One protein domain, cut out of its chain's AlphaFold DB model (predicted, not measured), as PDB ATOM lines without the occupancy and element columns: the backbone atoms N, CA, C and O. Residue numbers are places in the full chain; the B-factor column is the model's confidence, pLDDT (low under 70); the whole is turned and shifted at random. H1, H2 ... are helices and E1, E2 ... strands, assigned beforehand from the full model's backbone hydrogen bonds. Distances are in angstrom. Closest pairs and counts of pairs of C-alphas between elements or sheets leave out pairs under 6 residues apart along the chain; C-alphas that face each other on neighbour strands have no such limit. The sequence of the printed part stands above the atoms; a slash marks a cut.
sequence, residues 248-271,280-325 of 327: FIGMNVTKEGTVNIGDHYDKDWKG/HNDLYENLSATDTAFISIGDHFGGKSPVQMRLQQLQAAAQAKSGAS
ATOM      1  N   PHE A 248      34.929  47.224  74.033       78.25
ATOM      2  CA  PHE A 248      33.710  47.818  73.478       78.25
ATOM      3  C   PHE A 248      34.020  49.185  72.870       78.25
ATOM      4  O   PHE A 248      34.469  50.088  73.578       78.25
ATOM      5  N   ILE A 249      33.770  49.353  71.571       79.31
ATOM      6  CA  ILE A 249      33.940  50.625  70.861       79.31
ATOM      7  C   ILE A 249      32.602  51.017  70.241       79.31
ATOM      8  O   ILE A 249      32.072  50.306  69.397       79.31
ATOM      9  N   GLY A 250      32.053  52.164  70.647       77.38
ATOM     10  CA  GLY A 250      30.796  52.675  70.096       77.38
ATOM     11  C   GLY A 250      29.583  51.843  70.513       77.38
ATOM     12  O   GLY A 250      29.014  51.118  69.705       77.38
ATOM     13  N   MET A 251      29.167  51.965  71.775       86.06
ATOM     14  CA  MET A 251      27.930  51.361  72.273       86.06
ATOM     15  C   MET A 251      26.829  52.421  72.341       86.06
ATOM     16  O   MET A 251      26.960  53.403  73.071       86.06
ATOM     17  N   ASN A 252      25.748  52.221  71.589       88.94
ATOM     18  CA  ASN A 252      24.600  53.115  71.562       88.94
ATOM     19  C   ASN A 252      23.327  52.376  71.989       88.94
ATOM     20  O   ASN A 252      22.792  51.543  71.260       88.94
ATOM     21  N   VAL A 253      22.834  52.693  73.182       88.12
ATOM     22  CA  VAL A 253      21.592  52.131  73.717       88.12
ATOM     23  C   VAL A 253      20.543  53.231  73.712       88.12
ATOM     24  O   VAL A 253      20.734  54.274  74.333       88.12
ATOM     25  N   THR A 254      19.443  53.021  72.995       91.25
ATOM     26  CA  THR A 254      18.368  54.014  72.869       91.25
ATOM     27  C   THR A 254      17.011  53.416  73.231       91.25
ATOM     28  O   THR A 254      16.770  52.222  73.039       91.25
ATOM     29  N   LYS A 255      16.100  54.271  73.719       91.06
ATOM     30  CA  LYS A 255      14.754  53.901  74.191       91.06
ATOM     31  C   LYS A 255      14.816  52.879  75.340       91.06
ATOM     32  O   LYS A 255      15.435  53.173  76.354       91.06
ATOM     33  N   GLU A 256      14.185  51.714  75.193       89.06
ATOM     34  CA  GLU A 256      14.127  50.639  76.199       89.06
ATOM     35  C   GLU A 256      15.170  49.530  75.942       89.06
ATOM     36  O   GLU A 256      15.065  48.424  76.482       89.06
ATOM     37  N   GLY A 257      16.164  49.810  75.088       89.69
ATOM     38  CA  GLY A 257      17.218  48.866  74.750       89.69
ATOM     39  C   GLY A 257      18.020  48.486  75.991       89.69
ATOM     40  O   GLY A 257      18.226  49.293  76.895       89.69
ATOM     41  N   THR A 258      18.486  47.244  76.046       89.69
ATOM     42  CA  THR A 258      19.211  46.712  77.206       89.69
ATOM     43  C   THR A 258      20.448  45.955  76.753       89.69
ATOM     44  O   THR A 258      20.403  45.170  75.807       89.69
ATOM     45  N   VAL A 259      21.571  46.205  77.424       90.81
ATOM     46  CA  VAL A 259      22.842  45.517  77.183       90.81
ATOM     47  C   VAL A 259      23.333  44.970  78.513       90.81
ATOM     48  O   VAL A 259      23.457  45.718  79.479       90.81
ATOM     49  N   ASN A 260      23.591  43.668  78.563       88.81
ATOM     50  CA  ASN A 260      24.179  42.992  79.707       88.81
ATOM     51  C   ASN A 260      25.604  42.555  79.356       88.81
ATOM     52  O   ASN A 260      25.796  41.868  78.353       88.81
ATOM     53  N   ILE A 261      26.582  42.964  80.164       87.94
ATOM     54  CA  ILE A 261      28.000  42.649  79.965       87.94
ATOM     55  C   ILE A 261      28.500  41.899  81.194       87.94
ATOM     56  O   ILE A 261      28.426  42.418  82.309       87.94
ATOM     57  N   GLY A 262      29.043  40.709  80.972       83.94
ATOM     58  CA  GLY A 262      29.569  39.829  82.005       83.94
ATOM     59  C   GLY A 262      28.979  38.429  81.925       83.94
ATOM     60  O   GLY A 262      28.009  38.173  81.205       83.94
ATOM     61  N   ASP A 263      29.584  37.529  82.687       86.50
ATOM     62  CA  ASP A 263      29.204  36.124  82.694       86.50
ATOM     63  C   ASP A 263      27.898  35.909  83.464       86.50
ATOM     64  O   ASP A 263      27.644  36.522  84.508       86.50
ATOM     65  N   HIS A 264      27.057  35.017  82.949       87.00
ATOM     66  CA  HIS A 264      25.820  34.608  83.592       87.00
ATOM     67  C   HIS A 264      25.973  33.229  84.227       87.00
ATOM     68  O   HIS A 264      26.353  32.268  83.562       87.00
ATOM     69  N   TYR A 265      25.602  33.130  85.501       88.38
ATOM     70  CA  TYR A 265      25.589  31.879  86.249       88.38
ATOM     71  C   TYR A 265      24.153  31.553  86.635       88.38
ATOM     72  O   TYR A 265      23.509  32.321  87.355       88.38
ATOM     73  N   ASP A 266      23.648  30.416  86.163       89.12
ATOM     74  CA  ASP A 266      22.366  29.917  86.640       89.12
ATOM     75  C   ASP A 266      22.486  29.465  88.103       89.12
ATOM     76  O   ASP A 266      23.536  29.007  88.558       89.12
ATOM     77  N   LYS A 267      21.389  29.586  88.852       87.00
ATOM     78  CA  LYS A 267      21.295  29.201  90.269       87.00
ATOM     79  C   LYS A 267      21.709  27.748  90.540       87.00
ATOM     80  O   LYS A 267      22.138  27.444  91.651       87.00
ATOM     81  N   ASP A 268      21.569  26.867  89.550       86.44
ATOM     82  CA  ASP A 268      21.885  25.445  89.665       86.44
ATOM     83  C   ASP A 268      23.342  25.138  89.255       86.44
ATOM     84  O   ASP A 268      23.771  23.980  89.294       86.44
ATOM     85  N   TRP A 269      24.128  26.155  88.880       84.31
ATOM     86  CA  TRP A 269      25.538  26.001  88.532       84.31
ATOM     87  C   TRP A 269      26.394  25.736  89.778       84.31
ATOM     88  O   TRP A 269      26.441  26.527  90.716       84.31
ATOM     89  N   LYS A 270      27.102  24.599  89.784       83.19
ATOM     90  CA  LYS A 270      27.846  24.089  90.952       83.19
ATOM     91  C   LYS A 270      29.350  24.363  90.928       83.19
ATOM     92  O   LYS A 270      30.075  23.765  91.717       83.19
ATOM     93  N   GLY A 271      29.811  25.260  90.057       70.75
ATOM     94  CA  GLY A 271      31.174  25.780  90.117       70.75
ATOM     95  C   GLY A 271      32.263  24.721  90.022       70.75
ATOM     96  O   GLY A 271      33.142  24.677  90.882       70.75
ATOM     97  N   HIS A 280      37.796  34.687  76.596       60.69
ATOM     98  CA  HIS A 280      37.687  35.195  75.237       60.69
ATOM     99  C   HIS A 280      37.974  36.696  75.228       60.69
ATOM    100  O   HIS A 280      37.708  37.418  76.193       60.69
ATOM    101  N   ASN A 281      38.613  37.145  74.154       66.44
ATOM    102  CA  ASN A 281      39.142  38.491  74.064       66.44
ATOM    103  C   ASN A 281      38.578  39.189  72.835       66.44
ATOM    104  O   ASN A 281      39.288  39.519  71.879       66.44
ATOM    105  N   ASP A 282      37.261  39.338  72.863       75.88
ATOM    106  CA  ASP A 282      36.492  39.808  71.729       75.88
ATOM    107  C   ASP A 282      36.482  41.338  71.672       75.88
ATOM    108  O   ASP A 282      36.463  42.043  72.687       75.88
ATOM    109  N   LEU A 283      36.492  41.864  70.449       79.56
ATOM    110  CA  LEU A 283      36.280  43.277  70.169       79.56
ATOM    111  C   LEU A 283      34.866  43.455  69.618       79.56
ATOM    112  O   LEU A 283      34.549  42.955  68.541       79.56
ATOM    113  N   TYR A 284      34.036  44.195  70.345       83.06
ATOM    114  CA  TYR A 284      32.685  44.548  69.933       83.06
ATOM    115  C   TYR A 284      32.655  46.005  69.473       83.06
ATOM    116  O   TYR A 284      32.814  46.927  70.279       83.06
ATOM    117  N   GLU A 285      32.441  46.215  68.176       85.81
ATOM    118  CA  GLU A 285      32.346  47.547  67.574       85.81
ATOM    119  C   GLU A 285      30.905  47.871  67.165       85.81
ATOM    120  O   GLU A 285      30.197  47.022  66.623       85.81
ATOM    121  N   ASN A 286      30.487  49.121  67.378       88.88
ATOM    122  CA  ASN A 286      29.217  49.680  66.903       88.88
ATOM    123  C   ASN A 286      27.972  48.913  67.384       88.88
ATOM    124  O   ASN A 286      27.003  48.731  66.642       88.88
ATOM    125  N   LEU A 287      27.978  48.477  68.646       88.56
ATOM    126  CA  LEU A 287      26.817  47.848  69.266       88.56
ATOM    127  C   LEU A 287      25.676  48.858  69.372       88.56
ATOM    128  O   LEU A 287      25.813  49.890  70.028       88.56
ATOM    129  N   SER A 288      24.530  48.535  68.775       91.12
ATOM    130  CA  SER A 288      23.317  49.334  68.926       91.12
ATOM    131  C   SER A 288      22.157  48.487  69.432       91.12
ATOM    132  O   SER A 288      21.800  47.474  68.836       91.12
ATOM    133  N   ALA A 289      21.576  48.904  70.557       92.31
ATOM    134  CA  ALA A 289      20.358  48.326  71.111       92.31
ATOM    135  C   ALA A 289      19.273  49.403  71.105       92.31
ATOM    136  O   ALA A 289      19.394  50.421  71.788       92.31
ATOM    137  N   THR A 290      18.221  49.198  70.318       91.44
ATOM    138  CA  THR A 290      17.107  50.143  70.178       91.44
ATOM    139  C   THR A 290      15.781  49.473  70.517       91.44
ATOM    140  O   THR A 290      15.635  48.258  70.382       91.44
ATOM    141  N   ASP A 291      14.788  50.266  70.926       91.06
ATOM    142  CA  ASP A 291      13.445  49.777  71.271       91.06
ATOM    143  C   ASP A 291      13.493  48.707  72.364       91.06
ATOM    144  O   ASP A 291      13.930  49.018  73.457       91.06
ATOM    145  N   THR A 292      13.071  47.470  72.101       89.38
ATOM    146  CA  THR A 292      13.061  46.374  73.088       89.38
ATOM    147  C   THR A 292      14.224  45.394  72.907       89.38
ATOM    148  O   THR A 292      14.201  44.290  73.457       89.38
ATOM    149  N   ALA A 293      15.244  45.782  72.131       90.25
ATOM    150  CA  ALA A 293      16.414  44.952  71.880       90.25
ATOM    151  C   ALA A 293      17.167  44.636  73.181       90.25
ATOM    152  O   ALA A 293      17.385  45.507  74.028       90.25
ATOM    153  N   PHE A 294      17.590  43.380  73.308       91.69
ATOM    154  CA  PHE A 294      18.379  42.880  74.427       91.69
ATOM    155  C   PHE A 294      19.658  42.237  73.885       91.69
ATOM    156  O   PHE A 294      19.591  41.275  73.120       91.69
ATOM    157  N   ILE A 295      20.813  42.770  74.279       92.06
ATOM    158  CA  ILE A 295      22.137  42.252  73.925       92.06
ATOM    159  C   ILE A 295      22.768  41.671  75.195       92.06
ATOM    160  O   ILE A 295      22.772  42.326  76.232       92.06
ATOM    161  N   SER A 296      23.309  40.457  75.122       91.19
ATOM    162  CA  SER A 296      24.062  39.833  76.218       91.19
ATOM    163  C   SER A 296      25.447  39.464  75.719       91.19
ATOM    164  O   SER A 296      25.554  38.788  74.698       91.19
ATOM    165  N   ILE A 297      26.480  39.905  76.431       88.50
ATOM    166  CA  ILE A 297      27.883  39.706  76.068       88.50
ATOM    167  C   ILE A 297      28.619  39.144  77.277       88.50
ATOM    168  O   ILE A 297      28.778  39.836  78.280       88.50
ATOM    169  N   GLY A 298      29.068  37.902  77.167       86.06
ATOM    170  CA  GLY A 298      29.703  37.148  78.242       86.06
ATOM    171  C   GLY A 298      29.353  35.669  78.139       86.06
ATOM    172  O   GLY A 298      28.475  35.288  77.354       86.06
ATOM    173  N   ASP A 299      30.036  34.851  78.928       85.81
ATOM    174  CA  ASP A 299      29.809  33.413  78.927       85.81
ATOM    175  C   ASP A 299      28.559  33.054  79.739       85.81
ATOM    176  O   ASP A 299      28.148  33.755  80.666       85.81
ATOM    177  N   HIS A 300      27.909  31.951  79.370       87.06
ATOM    178  CA  HIS A 300      26.691  31.475  80.023       87.06
ATOM    179  C   HIS A 300      26.913  30.089  80.618       87.06
ATOM    180  O   HIS A 300      27.174  29.123  79.899       87.06
ATOM    181  N   PHE A 301      26.760  29.984  81.936       87.19
ATOM    182  CA  PHE A 301      27.058  28.782  82.697       87.19
ATOM    183  C   PHE A 301      25.796  28.191  83.334       87.19
ATOM    184  O   PHE A 301      25.334  28.630  84.389       87.19
ATOM    185  N   GLY A 302      25.281  27.128  82.707       88.00
ATOM    186  CA  GLY A 302      24.116  26.368  83.176       88.00
ATOM    187  C   GLY A 302      22.776  27.062  82.913       88.00
ATOM    188  O   GLY A 302      22.726  28.255  82.667       88.00
ATOM    189  N   GLY A 303      21.667  26.320  82.943       90.12
ATOM    190  CA  GLY A 303      20.314  26.891  82.835       90.12
ATOM    191  C   GLY A 303      20.018  27.687  81.556       90.12
ATOM    192  O   GLY A 303      20.594  27.434  80.495       90.12
ATOM    193  N   LYS A 304      19.069  28.631  81.644       90.19
ATOM    194  CA  LYS A 304      18.623  29.469  80.511       90.19
ATOM    195  C   LYS A 304      19.467  30.730  80.403       90.19
ATOM    196  O   LYS A 304      19.662  31.416  81.399       90.19
ATOM    197  N   SER A 305      19.877  31.088  79.189       89.94
ATOM    198  CA  SER A 305      20.633  32.324  78.979       89.94
ATOM    199  C   SER A 305      19.791  33.571  79.266       89.94
ATOM    200  O   SER A 305      18.559  33.525  79.146       89.94
ATOM    201  N   PRO A 306      20.415  34.724  79.577       88.44
ATOM    202  CA  PRO A 306      19.698  35.987  79.749       88.44
ATOM    203  C   PRO A 306      18.782  36.326  78.565       88.44
ATOM    204  O   PRO A 306      17.645  36.760  78.756       88.44
ATOM    205  N   VAL A 307      19.237  36.039  77.340       91.50
ATOM    206  CA  VAL A 307      18.456  36.233  76.109       91.50
ATOM    207  C   VAL A 307      17.231  35.313  76.088       91.50
ATOM    208  O   VAL A 307      16.125  35.759  75.786       91.50
ATOM    209  N   GLN A 308      17.396  34.039  76.455       91.50
ATOM    210  CA  GLN A 308      16.297  33.072  76.513       91.50
ATOM    211  C   GLN A 308      15.272  33.427  77.596       91.50
ATOM    212  O   GLN A 308      14.067  33.334  77.356       91.50
ATOM    213  N   MET A 309      15.729  33.868  78.771       90.19
ATOM    214  CA  MET A 309      14.843  34.333  79.839       90.19
ATOM    215  C   MET A 309      14.039  35.557  79.398       90.19
ATOM    216  O   MET A 309      12.823  35.599  79.601       90.19
ATOM    217  N   ARG A 310      14.688  36.524  78.739       89.50
ATOM    218  CA  ARG A 310      14.014  37.717  78.219       89.50
ATOM    219  C   ARG A 310      12.990  37.367  77.141       89.50
ATOM    220  O   ARG A 310      11.866  37.862  77.192       89.50
ATOM    221  N   LEU A 311      13.340  36.477  76.214       91.31
ATOM    222  CA  LEU A 311      12.421  36.001  75.182       91.31
ATOM    223  C   LEU A 311      11.183  35.328  75.793       91.31
ATOM    224  O   LEU A 311      10.061  35.609  75.378       91.31
ATOM    225  N   GLN A 312      11.369  34.494  76.817       92.31
ATOM    226  CA  GLN A 312      10.260  33.828  77.494       92.31
ATOM    227  C   GLN A 312       9.338  34.824  78.219       92.31
ATOM    228  O   GLN A 312       8.118  34.678  78.168       92.31
ATOM    229  N   GLN A 313       9.897  35.857  78.858       89.38
ATOM    230  CA  GLN A 313       9.109  36.930  79.475       89.38
ATOM    231  C   GLN A 313       8.261  37.679  78.440       89.38
ATOM    232  O   GLN A 313       7.085  37.943  78.687       89.38
ATOM    233  N   LEU A 314       8.833  37.983  77.269       89.50
ATOM    234  CA  LEU A 314       8.110  38.645  76.181       89.50
ATOM    235  C   LEU A 314       6.970  37.771  75.642       89.50
ATOM    236  O   LEU A 314       5.864  38.268  75.431       89.50
ATOM    237  N   GLN A 315       7.206  36.467  75.479       91.62
ATOM    238  CA  GLN A 315       6.175  35.515  75.059       91.62
ATOM    239  C   GLN A 315       5.039  35.403  76.085       91.62
ATOM    240  O   GLN A 315       3.869  35.460  75.708       91.62
ATOM    241  N   ALA A 316       5.364  35.314  77.379       91.88
ATOM    242  CA  ALA A 316       4.366  35.273  78.447       91.88
ATOM    243  C   ALA A 316       3.533  36.568  78.506       91.88
ATOM    244  O   ALA A 316       2.311  36.522  78.639       91.88
ATOM    245  N   ALA A 317       4.175  37.729  78.337       88.38
ATOM    246  CA  ALA A 317       3.490  39.017  78.293       88.38
ATOM    247  C   ALA A 317       2.559  39.147  77.073       88.38
ATOM    248  O   ALA A 317       1.471  39.710  77.189       88.38
ATOM    249  N   ALA A 318       2.959  38.613  75.915       88.81
ATOM    250  CA  ALA A 318       2.118  38.596  74.719       88.81
ATOM    251  C   ALA A 318       0.868  37.721  74.912       88.81
ATOM    252  O   ALA A 318      -0.237  38.155  74.589       88.81
ATOM    253  N   GLN A 319       1.027  36.534  75.509       90.25
ATOM    254  CA  GLN A 319      -0.085  35.621  75.802       90.25
ATOM    255  C   GLN A 319      -1.082  36.215  76.807       90.25
ATOM    256  O   GLN A 319      -2.294  36.126  76.604       90.25
ATOM    257  N   ALA A 320      -0.587  36.882  77.854       88.50
ATOM    258  CA  ALA A 320      -1.436  37.569  78.828       88.50
ATOM    259  C   ALA A 320      -2.258  38.699  78.183       88.50
ATOM    260  O   ALA A 320      -3.444  38.848  78.475       88.50
ATOM    261  N   LYS A 321      -1.659  39.459  77.256       84.88
ATOM    262  CA  LYS A 321      -2.361  40.524  76.522       84.88
ATOM    263  C   LYS A 321      -3.418  39.988  75.556       84.88
ATOM    264  O   LYS A 321      -4.469  40.605  75.437       84.88
ATOM    265  N   SER A 322      -3.179  38.854  74.893       79.25
ATOM    266  CA  SER A 322      -4.185  38.240  74.012       79.25
ATOM    267  C   SER A 322      -5.367  37.632  74.771       79.25
ATOM    268  O   SER A 322      -6.473  37.613  74.244       79.25
ATOM    269  N   GLY A 323      -5.153  37.161  76.005       74.00
ATOM    270  CA  GLY A 323      -6.225  36.621  76.848       74.00
ATOM    271  C   GLY A 323      -7.187  37.693  77.365       74.00
ATOM    272  O   GLY A 323      -8.381  37.447  77.440       74.00
ATOM    273  N   ALA A 324      -6.687  38.899  77.644       65.19
ATOM    274  CA  ALA A 324      -7.480  40.008  78.183       65.19
ATOM    275  C   ALA A 324      -8.355  40.746  77.146       65.19
ATOM    276  O   ALA A 324      -9.080  41.659  77.513       65.19
ATOM    277  N   SER A 325      -8.264  40.398  75.856       59.84
ATOM    278  CA  SER A 325      -9.053  41.020  74.776       59.84
ATOM    279  C   SER A 325     -10.304  40.215  74.391       59.84
ATOM    280  O   SER A 325     -11.011  40.621  73.470       59.84
TER     281      SER A 325
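AT A GLANCE: This is residues 248 to 271 and 280 to 325 of the 327 residues of a protein of Monosporascus ibericus (UniProt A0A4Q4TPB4). Two zigzag stretches of chain, residues 248 to 266 and 283 to 302, are stacked side by side like two turns of a winding, E3 beside E1 and E4 beside E2; helix H1 begins beside E4, and its residues 315 to 323 stick out as an arm. The printed part has 70 residues with four named strands and one named helix, in the order E1, E2, E3, E4, H1, a mixed class. The strands make two parallel sheets of two, E1 with E3 and E2 with E4. The whole is loose, with a radius of gyration of the C-alphas of 15.0 A, and flat, spanning 48 by 36 by 10 A.

IN THESE COORDINATES: E1, residues 248 to 253, begins at C-alpha 248 (33.710, 47.818, 73.478) and is 12.9 A long. E2 is residues 258 to 261, 10.1 A. E3 is residues 283 to 289, 16.7 A, and E4 is residues 294 to 297, 10.2 A. H1, residues 306 to 323, is 26.1 A long and ends at C-alpha 323 (-6.225, 36.621, 76.848).

HOW THE PARTS SIT: E1 and E3 are parallel at 5 degrees, with N 252 and O 287 2.8 A apart, within hydrogen-bond range. E2 and E4 are parallel at 9 degrees, with N 260 and O 295 at 2.8 A. Residues 264 to 265 pair with 300 to 301, parallel. The closest C-alphas of E3 and E4 are those of Ala 289 and Ile 295, 6.9 A. Those of E4 and H1 are Ser 296 and Val 307, 6.7 A. E2 and H1 are only just apart, at 8.3 A. In H1 every O i to N i+4 pair is within hydrogen-bond range.

THE WHOLE: The farthest C-alphas, of Asn 281 and Ser 325, are 48.3 A apart. Residues 272 to 279 are not printed, and C-alphas 271 and 280 are 18.8 A apart across this cut. Of the links printed whole, none is long. Residues 280 to 281 and 324 to 325 have pLDDT under 70.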